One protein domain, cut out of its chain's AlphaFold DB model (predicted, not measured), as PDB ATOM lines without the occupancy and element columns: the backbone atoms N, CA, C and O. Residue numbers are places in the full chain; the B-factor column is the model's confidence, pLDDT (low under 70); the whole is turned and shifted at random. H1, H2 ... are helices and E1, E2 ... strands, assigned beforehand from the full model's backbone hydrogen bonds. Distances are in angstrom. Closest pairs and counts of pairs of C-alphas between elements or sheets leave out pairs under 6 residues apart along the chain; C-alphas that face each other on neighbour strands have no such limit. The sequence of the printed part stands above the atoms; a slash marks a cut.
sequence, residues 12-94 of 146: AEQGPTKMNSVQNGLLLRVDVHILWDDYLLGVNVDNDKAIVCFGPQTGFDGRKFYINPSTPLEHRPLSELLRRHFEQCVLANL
ATOM      1  N   ALA A  12      -9.518  31.098 -24.776       77.44
ATOM      2  CA  ALA A  12      -8.749  29.923 -24.377       77.44
ATOM      3  C   ALA A  12      -9.287  28.624 -25.008       77.44
ATOM      4  O   ALA A  12      -8.502  27.726 -25.307       77.44
ATOM      5  N   GLU A  13     -10.599  28.531 -25.233       75.69
ATOM      6  CA  GLU A  13     -11.262  27.380 -25.859       75.69
ATOM      7  C   GLU A  13     -11.285  27.486 -27.393       75.69
ATOM      8  O   GLU A  13     -11.154  26.483 -28.088       75.69
ATOM      9  N   GLN A  14     -11.398  28.701 -27.933       79.19
ATOM     10  CA  GLN A  14     -11.420  28.981 -29.373       79.19
ATOM     11  C   GLN A  14     -10.052  28.780 -30.049       79.19
ATOM     12  O   GLN A  14      -9.972  28.377 -31.217       79.19
ATOM     13  N   GLY A  15      -8.967  29.094 -29.334       76.00
ATOM     14  CA  GLY A  15      -7.628  29.205 -29.903       76.00
ATOM     15  C   GLY A  15      -7.462  30.422 -30.835       76.00
ATOM     16  O   GLY A  15      -8.426  31.113 -31.166       76.00
ATOM     17  N   PRO A  16      -6.235  30.699 -31.313       73.81
ATOM     18  CA  PRO A  16      -5.905  31.943 -32.022       73.81
ATOM     19  C   PRO A  16      -6.632  32.126 -33.364       73.81
ATOM     20  O   PRO A  16      -6.774  33.250 -33.837       73.81
ATOM     21  N   THR A  17      -7.093  31.037 -33.987       75.31
ATOM     22  CA  THR A  17      -7.827  31.061 -35.265       75.31
ATOM     23  C   THR A  17      -9.336  30.915 -35.097       75.31
ATOM     24  O   THR A  17     -10.052  30.935 -36.095       75.31
ATOM     25  N   LYS A  18      -9.829  30.724 -33.864       76.88
ATOM     26  CA  LYS A  18     -11.227  30.396 -33.526       76.88
ATOM     27  C   LYS A  18     -11.777  29.098 -34.117       76.88
ATOM     28  O   LYS A  18     -12.914  28.728 -33.846       76.88
ATOM     29  N   MET A  19     -10.967  28.374 -34.885       78.00
ATOM     30  CA  MET A  19     -11.354  27.124 -35.535       78.00
ATOM     31  C   MET A  19     -11.696  26.029 -34.521       78.00
ATOM     32  O   MET A  19     -12.569  25.211 -34.791       78.00
ATOM     33  N   ASN A  20     -11.072  26.062 -33.342       80.38
ATOM     34  CA  ASN A  20     -11.251  25.049 -32.303       80.38
ATOM     35  C   ASN A  20     -12.442  25.333 -31.375       80.38
ATOM     36  O   ASN A  20     -12.616  24.615 -30.393       80.38
ATOM     37  N   SER A  21     -13.260  26.355 -31.665       85.25
ATOM     38  CA  SER A  21     -14.467  26.613 -30.877       85.25
ATOM     39  C   SER A  21     -15.377  25.386 -30.883       85.25
ATOM     40  O   SER A  21     -15.723  24.857 -31.941       85.25
ATOM     41  N   VAL A  22     -15.825  24.964 -29.698       86.31
ATOM     42  CA  VAL A  22     -16.808  23.879 -29.536       86.31
ATOM     43  C   VAL A  22     -18.097  24.191 -30.305       86.31
ATOM     44  O   VAL A  22     -18.767  23.284 -30.794       86.31
ATOM     45  N   GLN A  23     -18.418  25.475 -30.485       89.25
ATOM     46  CA  GLN A  23     -19.604  25.924 -31.214       89.25
ATOM     47  C   GLN A  23     -19.501  25.732 -32.739       89.25
ATOM     48  O   GLN A  23     -20.525  25.829 -33.421       89.25
ATOM     49  N   ASN A  24     -18.309  25.421 -33.268       88.06
ATOM     50  CA  ASN A  24     -18.086  25.098 -34.683       88.06
ATOM     51  C   ASN A  24     -18.350  23.625 -35.021       88.06
ATOM     52  O   ASN A  24     -18.318  23.262 -36.195       88.06
ATOM     53  N   GLY A  25     -18.565  22.770 -34.018       87.62
ATOM     54  CA  GLY A  25     -18.608  21.324 -34.195       87.62
ATOM     55  C   GLY A  25     -19.911  20.676 -33.744       87.62
ATOM     56  O   GLY A  25     -20.630  21.166 -32.874       87.62
ATOM     57  N   LEU A  26     -20.179  19.508 -34.324       90.12
ATOM     58  CA  LEU A  26     -21.202  18.569 -33.885       90.12
ATOM     59  C   LEU A  26     -20.555  17.205 -33.677       90.12
ATOM     60  O   LEU A  26     -19.840  16.715 -34.547       90.12
ATOM     61  N   LEU A  27     -20.845  16.559 -32.549       90.56
ATOM     62  CA  LEU A  27     -20.508  15.151 -32.380       90.56
ATOM     63  C   LEU A  27     -21.637  14.300 -32.964       90.56
ATOM     64  O   LEU A  27     -22.761  14.316 -32.457       90.56
ATOM     65  N   LEU A  28     -21.334  13.560 -34.027       91.94
ATOM     66  CA  LEU A  28     -22.305  12.761 -34.771       91.94
ATOM     67  C   LEU A  28     -21.981  11.269 -34.680       91.94
ATOM     68  O   LEU A  28     -20.834  10.860 -34.498       91.94
ATOM     69  N   ARG A  29     -23.018  10.436 -34.816       93.31
ATOM     70  CA  ARG A  29     -22.840   8.993 -35.023       93.31
ATOM     71  C   ARG A  29     -22.139   8.779 -36.368       93.31
ATOM     72  O   ARG A  29     -22.371   9.545 -37.298       93.31
ATOM     73  N   VAL A  30     -21.311   7.742 -36.478       91.88
ATOM     74  CA  VAL A  30     -20.451   7.511 -37.655       91.88
ATOM     75  C   VAL A  30     -21.206   7.504 -38.990       91.88
ATOM     76  O   VAL A  30     -20.735   8.086 -39.956       91.88
ATOM     77  N   ASP A  31     -22.393   6.910 -39.043       88.75
ATOM     78  CA  ASP A  31     -23.252   6.873 -40.233       88.75
ATOM     79  C   ASP A  31     -23.914   8.226 -40.537       88.75
ATOM     80  O   ASP A  31     -24.209   8.518 -41.688       88.75
ATOM     81  N   VAL A  32     -24.140   9.058 -39.519       91.25
ATOM     82  CA  VAL A  32     -24.715  10.401 -39.667       91.25
ATOM     83  C   VAL A  32     -23.653  11.409 -40.097       91.25
ATOM     84  O   VAL A  32     -23.970  12.300 -40.876       91.25
ATOM     85  N   HIS A  33     -22.406  11.269 -39.630       92.50
ATOM     86  CA  HIS A  33     -21.324  12.178 -40.026       92.50
ATOM     87  C   HIS A  33     -21.025  12.085 -41.529       92.50
ATOM     88  O   HIS A  33     -20.836  13.116 -42.152       92.50
ATOM     89  N   ILE A  34     -21.113  10.888 -42.126       90.69
ATOM     90  CA  ILE A  34     -20.943  10.709 -43.578       90.69
ATOM     91  C   ILE A  34     -21.997  11.529 -44.332       90.69
ATOM     92  O   ILE A  34     -21.672  12.299 -45.222       90.69
ATOM     93  N   LEU A  35     -23.268  11.436 -43.919       91.75
ATOM     94  CA  LEU A  35     -24.347  12.211 -44.540       91.75
ATOM     95  C   LEU A  35     -24.185  13.723 -44.338       91.75
ATOM     96  O   LEU A  35     -24.654  14.502 -45.164       91.75
ATOM     97  N   TRP A  36     -23.598  14.135 -43.216       92.69
ATOM     98  CA  TRP A  36     -23.330  15.537 -42.920       92.69
ATOM     99  C   TRP A  36     -22.222  16.087 -43.822       92.69
ATOM    100  O   TRP A  36     -22.425  17.127 -44.443       92.69
ATOM    101  N   ASP A  37     -21.102  15.374 -43.924       90.12
ATOM    102  CA  ASP A  37     -19.927  15.775 -44.703       90.12
ATOM    103  C   ASP A  37     -20.211  15.764 -46.215       90.12
ATOM    104  O   ASP A  37     -19.793  16.677 -46.921       90.12
ATOM    105  N   ASP A  38     -21.013  14.804 -46.692       88.94
ATOM    106  CA  ASP A  38     -21.443  14.700 -48.096       88.94
ATOM    107  C   ASP A  38     -22.598  15.657 -48.449       88.94
ATOM    108  O   ASP A  38     -23.214  15.545 -49.511       88.94
ATOM    109  N   TYR A  39     -22.962  16.577 -47.548       91.38
ATOM    110  CA  TYR A  39     -24.062  17.528 -47.733       91.38
ATOM    111  C   TYR A  39     -25.444  16.883 -47.965       91.38
ATOM    112  O   TYR A  39     -26.376  17.537 -48.431       91.38
ATOM    113  N   LEU A  40     -25.625  15.610 -47.605       91.06
ATOM    114  CA  LEU A  40     -26.881  14.864 -47.754       91.06
ATOM    115  C   LEU A  40     -27.849  15.058 -46.576       91.06
ATOM    116  O   LEU A  40     -28.996  14.600 -46.637       91.06
ATOM    117  N   LEU A  41     -27.410  15.726 -45.509       93.38
ATOM    118  CA  LEU A  41     -28.189  16.000 -44.304       93.38
ATOM    119  C   LEU A  41     -27.906  17.416 -43.784       93.38
ATOM    120  O   LEU A  41     -26.768  17.753 -43.466       93.38
ATOM    121  N   GLY A  42     -28.960  18.217 -43.621       94.06
ATOM    122  CA  GLY A  42     -28.866  19.584 -43.105       94.06
ATOM    123  C   GLY A  42     -29.913  19.901 -42.036       94.06
ATOM    124  O   GLY A  42     -30.911  19.195 -41.882       94.06
ATOM    125  N   VAL A  43     -29.698  20.990 -41.291       95.94
ATOM    126  CA  VAL A  43     -30.641  21.495 -40.279       95.94
ATOM    127  C   VAL A  43     -31.117  22.888 -40.671       95.94
ATOM    128  O   VAL A  43     -30.353  23.848 -40.628       95.94
ATOM    129  N   ASN A  44     -32.404  23.019 -40.980       95.12
ATOM    130  CA  ASN A  44     -33.016  24.309 -41.260       95.12
ATOM    131  C   ASN A  44     -33.381  25.021 -39.950       95.12
ATOM    132  O   ASN A  44     -34.466  24.837 -39.390       95.12
ATOM    133  N   VAL A  45     -32.459  25.847 -39.453       93.62
ATOM    134  CA  VAL A  45     -32.646  26.620 -38.216       93.62
ATOM    135  C   VAL A  45     -33.790  27.635 -38.291       93.62
ATOM    136  O   VAL A  45     -34.355  27.967 -37.251       93.62
ATOM    137  N   ASP A  46     -34.156  28.079 -39.495       94.06
ATOM    138  CA  ASP A  46     -35.226  29.052 -39.733       94.06
ATOM    139  C   ASP A  46     -36.613  28.388 -39.858       94.06
ATOM    140  O   ASP A  46     -37.636  29.066 -39.770       94.06
ATOM    141  N   ASN A  47     -36.665  27.056 -39.983       93.31
ATOM    142  CA  ASN A  47     -37.895  26.260 -40.030       93.31
ATOM    143  C   ASN A  47     -37.987  25.292 -38.837       93.31
ATOM    144  O   ASN A  47     -37.829  24.083 -38.986       93.31
ATOM    145  N   ASP A  48     -38.178  25.837 -37.632       91.31
ATOM    146  CA  ASP A  48     -38.308  25.085 -36.367       91.31
ATOM    147  C   ASP A  48     -37.185  24.053 -36.108       91.31
ATOM    148  O   ASP A  48     -37.370  23.060 -35.400       91.31
ATOM    149  N   LYS A  49     -35.988  24.298 -36.662       92.56
ATOM    150  CA  LYS A  49     -34.844  23.373 -36.612       92.56
ATOM    151  C   LYS A  49     -35.166  22.006 -37.227       92.56
ATOM    152  O   LYS A  49     -34.730  20.976 -36.709       92.56
ATOM    153  N   ALA A  50     -35.943  21.985 -38.305       95.31
ATOM    154  CA  ALA A  50     -36.232  20.771 -39.054       95.31
ATOM    155  C   ALA A  50     -34.950  20.194 -39.672       95.31
ATOM    156  O   ALA A  50     -34.138  20.918 -40.249       95.31
ATOM    157  N   ILE A  51     -34.783  18.884 -39.550       95.31
ATOM    158  CA  ILE A  51     -33.768  18.111 -40.257       95.31
ATOM    159  C   ILE A  51     -34.303  17.840 -41.661       95.31
ATOM    160  O   ILE A  51     -35.448  17.412 -41.814       95.31
ATOM    161  N   VAL A  52     -33.469  18.097 -42.661       94.50
ATOM    162  CA  VAL A  52     -33.785  17.885 -44.074       94.50
ATOM    163  C   VAL A  52     -32.768  16.917 -44.655       94.50
ATOM    164  O   VAL A  52     -31.559  17.142 -44.542       94.50
ATOM    165  N   CYS A  53     -33.261  15.846 -45.268       93.12
ATOM    166  CA  CYS A  53     -32.438  14.899 -46.008       93.12
ATOM    167  C   CYS A  53     -32.467  15.237 -47.502       93.12
ATOM    168  O   CYS A  53     -33.534  15.377 -48.092       93.12
ATOM    169  N   PHE A  54     -31.293  15.316 -48.121       88.12
ATOM    170  CA  PHE A  54     -31.138  15.562 -49.556       88.12
ATOM    171  C   PHE A  54     -30.810  14.283 -50.346       88.12
ATOM    172  O   PHE A  54     -30.914  14.263 -51.570       88.12
ATOM    173  N   GLY A  55     -30.466  13.195 -49.647       82.12
ATOM    174  CA  GLY A  55     -30.251  11.867 -50.222       82.12
ATOM    175  C   GLY A  55     -31.438  10.903 -50.045       82.12
ATOM    176  O   GLY A  55     -32.447  11.246 -49.427       82.12
ATOM    177  N   PRO A  56     -31.307   9.644 -50.507       76.50
ATOM    178  CA  PRO A  56     -32.351   8.615 -50.380       76.50
ATOM    179  C   PRO A  56     -32.661   8.205 -48.925       76.50
ATOM    180  O   PRO A  56     -33.600   7.454 -48.652       76.50
ATOM    181  N   GLN A  57     -31.868   8.686 -47.970       71.75
ATOM    182  CA  GLN A  57     -31.872   8.287 -46.573       71.75
ATOM    183  C   GLN A  57     -32.889   9.143 -45.812       71.75
ATOM    184  O   GLN A  57     -32.545  10.089 -45.114       71.75
ATOM    185  N   THR A  58     -34.167   8.780 -45.913       73.50
ATOM    186  CA  THR A  58     -35.296   9.548 -45.351       73.50
ATOM    187  C   THR A  58     -35.518   9.355 -43.848       73.50
ATOM    188  O   THR A  58     -36.396   9.979 -43.259       73.50
ATOM    189  N   GLY A  59     -34.725   8.506 -43.185       84.94
ATOM    190  CA  GLY A  59     -34.952   8.127 -41.786       84.94
ATOM    191  C   GLY A  59     -34.961   9.300 -40.798       84.94
ATOM    192  O   GLY A  59     -35.615   9.198 -39.757       84.94
ATOM    193  N   PHE A  60     -34.275  10.398 -41.120       87.88
ATOM    194  CA  PHE A  60     -34.184  11.608 -40.296       87.88
ATOM    195  C   PHE A  60     -35.029  12.775 -40.809       87.88
ATOM    196  O   PHE A  60     -35.179  13.760 -40.088       87.88
ATOM    197  N   ASP A  61     -35.583  12.660 -42.013       91.88
ATOM    198  CA  ASP A  61     -36.239  13.768 -42.693       91.88
ATOM    199  C   ASP A  61     -37.489  14.229 -41.932       91.88
ATOM    200  O   ASP A  61     -38.234  13.423 -41.364       91.88
ATOM    201  N   GLY A  62     -37.673  15.545 -41.839       90.69
ATOM    202  CA  GLY A  62     -38.770  16.172 -41.098       90.69
ATOM    203  C   GLY A  62     -38.691  16.031 -39.573       90.69
ATOM    204  O   GLY A  62     -39.542  16.573 -38.864       90.69
ATOM    205  N   ARG A  63     -37.683  15.338 -39.023       93.69
ATOM    206  CA  ARG A  63     -37.466  15.294 -37.570       93.69
ATOM    207  C   ARG A  63     -36.931  16.630 -37.070       93.69
ATOM    208  O   ARG A  63     -36.337  17.404 -37.809       93.69
ATOM    209  N   LYS A  64     -37.088  16.884 -35.774       93.88
ATOM    210  CA  LYS A  64     -36.581  18.101 -35.140       93.88
ATOM    211  C   LYS A  64     -35.166  17.898 -34.613       93.88
ATOM    212  O   LYS A  64     -34.922  16.975 -33.834       93.88
ATOM    213  N   PHE A  65     -34.255  18.789 -34.986       93.19
ATOM    214  CA  PHE A  65     -32.927  18.850 -34.398       93.19
ATOM    215  C   PHE A  65     -33.035  19.301 -32.937       93.19
ATOM    216  O   PHE A  65     -33.485  20.408 -32.624       93.19
ATOM    217  N   TYR A  66     -32.651  18.403 -32.034       91.56
ATOM    218  CA  TYR A  66     -32.804  18.579 -30.599       91.56
ATOM    219  C   TYR A  66     -31.446  18.778 -29.932       91.56
ATOM    220  O   TYR A  66     -30.560  17.933 -30.030       91.56
ATOM    221  N   ILE A  67     -31.323  19.880 -29.195       89.06
ATOM    222  CA  ILE A  67     -30.231  20.119 -28.253       89.06
ATOM    223  C   ILE A  67     -30.842  20.107 -26.858       89.06
ATOM    224  O   ILE A  67     -31.872  20.748 -26.634       89.06
ATOM    225  N   ASN A  68     -30.197  19.408 -25.924       90.19
ATOM    226  CA  ASN A  68     -30.616  19.395 -24.529       90.19
ATOM    227  C   ASN A  68     -30.676  20.844 -23.984       90.19
ATOM    228  O   ASN A  68     -29.653  21.533 -23.980       90.19
ATOM    229  N   PRO A  69     -31.841  21.323 -23.502       88.56
ATOM    230  CA  PRO A  69     -31.978  22.672 -22.956       88.56
ATOM    231  C   PRO A  69     -31.058  22.970 -21.768       88.56
ATOM    232  O   PRO A  69     -30.793  24.140 -21.501       88.56
ATOM    233  N   SER A  70     -30.565  21.944 -21.068       92.56
ATOM    234  CA  SER A  70     -29.615  22.084 -19.960       92.56
ATOM    235  C   SER A  70     -28.171  22.339 -20.408       92.56
ATOM    236  O   SER A  70     -27.353  22.721 -19.577       92.56
ATOM    237  N   THR A  71     -27.832  22.146 -21.688       89.12
ATOM    238  CA  THR A  71     -26.488  22.442 -22.209       89.12
ATOM    239  C   THR A  71     -26.262  23.958 -22.243       89.12
ATOM    240  O   THR A  71     -27.100  24.647 -22.827       89.12
ATOM    241  N   PRO A  72     -25.175  24.509 -21.679       90.38
ATOM    242  CA  PRO A  72     -24.869  25.945 -21.749       90.38
ATOM    243  C   PRO A  72     -24.749  26.460 -23.192       90.38
ATOM    244  O   PRO A  72     -24.401  25.684 -24.080       90.38
ATOM    245  N   LEU A  73     -25.071  27.735 -23.451       86.75
ATOM    246  CA  LEU A  73     -25.137  28.296 -24.814       86.75
ATOM    247  C   LEU A  73     -23.775  28.265 -25.520       86.75
ATOM    248  O   LEU A  73     -23.708  27.911 -26.696       86.75
ATOM    249  N   GLU A  74     -22.710  28.532 -24.773       87.81
ATOM    250  CA  GLU A  74     -21.301  28.483 -25.167       87.81
ATOM    251  C   GLU A  74     -20.834  27.088 -25.624       87.81
ATOM    252  O   GLU A  74     -19.818  26.950 -26.299       87.81
ATOM    253  N   HIS A  75     -21.597  26.039 -25.306       88.25
ATOM    254  CA  HIS A  75     -21.327  24.660 -25.722       88.25
ATOM    255  C   HIS A  75     -22.322  24.150 -26.766       88.25
ATOM    256  O   HIS A  75     -22.347  22.957 -27.078       88.25
ATOM    257  N   ARG A  76     -23.185  25.026 -27.290       90.31
ATOM    258  CA  ARG A  76     -24.115  24.676 -28.363       90.31
ATOM    259  C   ARG A  76     -23.521  25.044 -29.720       90.31
ATOM    260  O   ARG A  76     -22.895  26.095 -29.835       90.31
ATOM    261  N   PRO A  77     -23.802  24.242 -30.758       91.50
ATOM    262  CA  PRO A  77     -23.503  24.600 -32.136       91.50
ATOM    263  C   PRO A  77     -24.119  25.950 -32.482       91.50
ATOM    264  O   PRO A  77     -25.284  26.215 -32.157       91.50
ATOM    265  N   LEU A  78     -23.350  26.793 -33.162       91.19
ATOM    266  CA  LEU A  78     -23.820  28.118 -33.515       91.19
ATOM    267  C   LEU A  78     -24.867  28.040 -34.633       91.19
ATOM    268  O   LEU A  78     -24.609  27.503 -35.711       91.19
ATOM    269  N   SER A  79     -26.038  28.641 -34.408       90.62
ATOM    270  CA  SER A  79     -27.139  28.637 -35.385       90.62
ATOM    271  C   SER A  79     -26.731  29.187 -36.753       90.62
ATOM    272  O   SER A  79     -27.227  28.724 -37.773       90.62
ATOM    273  N   GLU A  80     -25.820  30.161 -36.790       90.62
ATOM    274  CA  GLU A  80     -25.312  30.739 -38.037       90.62
ATOM    275  C   GLU A  80     -24.464  29.743 -38.843       90.62
ATOM    276  O   GLU A  80     -24.547  29.729 -40.067       90.62
ATOM    277  N   LEU A  81     -23.688  28.879 -38.184       90.75
ATOM    278  CA  LEU A  81     -22.919  27.836 -38.869       90.75
ATOM    279  C   LEU A  81     -23.829  26.719 -39.370       90.75
ATOM    280  O   LEU A  81     -23.658  26.261 -40.494       90.75
ATOM    281  N   LEU A  82     -24.846  26.351 -38.585       93.06
ATOM    282  CA  LEU A  82     -25.887  25.426 -39.038       93.06
ATOM    283  C   LEU A  82     -26.630  25.972 -40.265       93.06
ATOM    284  O   LEU A  82     -26.879  25.219 -41.202       93.06
ATOM    285  N   ARG A  83     -26.939  27.277 -40.290       93.94
ATOM    286  CA  ARG A  83     -27.546  27.934 -41.455       93.94
ATOM    287  C   ARG A  83     -26.642  27.839 -42.681       93.94
ATOM    288  O   ARG A  83     -27.105  27.404 -43.727       93.94
ATOM    289  N   ARG A  84     -25.358  28.183 -42.543       91.56
ATOM    290  CA  ARG A  84     -24.389  28.086 -43.647       91.56
ATOM    291  C   ARG A  84     -24.241  26.656 -44.157       91.56
ATOM    292  O   ARG A  84     -24.242  26.446 -45.360       91.56
ATOM    293  N   HIS A  85     -24.165  25.670 -43.262       93.12
ATOM    294  CA  HIS A  85     -24.139  24.257 -43.650       93.12
ATOM    295  C   HIS A  85     -25.403  23.854 -44.414       93.12
ATOM    296  O   HIS A  85     -25.325  23.184 -45.436       93.12
ATOM    297  N   PHE A  86     -26.575  24.300 -43.959       94.44
ATOM    298  CA  PHE A  86     -27.835  24.044 -44.655       94.44
ATOM    299  C   PHE A  86     -27.875  24.689 -46.048       94.44
ATOM    300  O   PHE A  86     -28.318  24.045 -46.996       94.44
ATOM    301  N   GLU A  87     -27.375  25.917 -46.197       91.81
ATOM    302  CA  GLU A  87     -27.208  26.564 -47.505       91.81
ATOM    303  C   GLU A  87     -26.306  25.727 -48.422       91.81
ATOM    304  O   GLU A  87     -26.663  25.505 -49.576       91.81
ATOM    305  N   GLN A  88     -25.199  25.188 -47.902       87.25
ATOM    306  CA  GLN A  88     -24.325  24.286 -48.658       87.25
ATOM    307  C   GLN A  88     -25.018  22.979 -49.049       87.25
ATOM    308  O   GLN A  88     -24.915  22.561 -50.197       87.25
ATOM    309  N   CYS A  89     -25.817  22.391 -48.154       90.56
ATOM    310  CA  CYS A  89     -26.636  21.219 -48.475       90.56
ATOM    311  C   CYS A  89     -27.586  21.484 -49.642       90.56
ATOM    312  O   CYS A  89     -27.691  20.672 -50.562       90.56
ATOM    313  N   VAL A  90     -28.246  22.642 -49.627       89.81
ATOM    314  CA  VAL A  90     -29.129  23.068 -50.713       89.81
ATOM    315  C   VAL A  90     -28.340  23.267 -52.007       89.81
ATOM    316  O   VAL A  90     -28.774  22.773 -53.043       89.81
ATOM    317  N   LEU A  91     -27.190  23.945 -51.971       84.56
ATOM    318  CA  LEU A  91     -26.367  24.220 -53.155       84.56
ATOM    319  C   LEU A  91     -25.771  22.950 -53.776       84.56
ATOM    320  O   LEU A  91     -25.864  22.783 -54.992       84.56
ATOM    321  N   ALA A  92     -25.245  22.038 -52.957       81.94
ATOM    322  CA  ALA A  92     -24.690  20.758 -53.398       81.94
ATOM    323  C   ALA A  92     -25.757  19.847 -54.031       81.94
ATOM    324  O   ALA A  92     -25.491  19.126 -54.991       81.94
ATOM    325  N   ASN A  93     -26.996  19.903 -53.529       80.62
ATOM    326  CA  ASN A  93     -28.088  19.029 -53.975       80.62
ATOM    327  C   ASN A  93     -29.112  19.712 -54.883       80.62
ATOM    328  O   ASN A  93     -30.104  19.091 -55.274       80.62
ATOM    329  N   LEU A  94     -28.880  20.969 -55.264       74.56
ATOM    330  CA  LEU A  94     -29.625  21.671 -56.304       74.56
ATOM    331  C   LEU A  94     -29.317  21.027 -57.668       74.56
ATOM    332  O   LEU A  94     -28.624  21.588 -58.519       74.56
TER     333      LEU A  94
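Overview. This is residues 12 to 94 of the 146 residues of the protein "HNHc domain-containing protein" of Pterula gracilis (UniProt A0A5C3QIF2). What is the shape? With little regular structure, it is a small strand hairpin, E1 and E2, with H2 packed on E1, short H1 close to Leu 41, and long loops. What makes it up? The printed part has 83 residues, 31 of them in named elements in the order H1, E1, E2, H2; the class is mixed. It is compact, with a radius of gyration of the C-alphas of 13.2 A, and spans 41 by 27 by 25 A.

Along the chain. What comes first? H1, residues 30 to 37, begins at C-alpha (-20.451, 7.511, -37.655). What follows? E1, residues 41 to 44, and E2, residues 50 to 53, precede H2, residues 79 to 93, 20.9 A long, ending at C-alpha (-28.088, 19.029, -53.975).

Arrangement. How do E1 and E2 pair? They form an antiparallel hairpin; N 42 and O 52, 3.0 A apart, are within hydrogen-bond range. Where are the helices? The closest C-alphas of E1 and H2, Gly 42 and Phe 86, are 4.8 A apart; H1 and E2 are apart. O i to N i+4 pairs are within range throughout H2, but 2 of 4 in H1.

Size, cuts and confidence. Which link is long? E2 to H2, 25 residues. Any cut or low confidence? The printed part has no cut, and no printed residue is under 70.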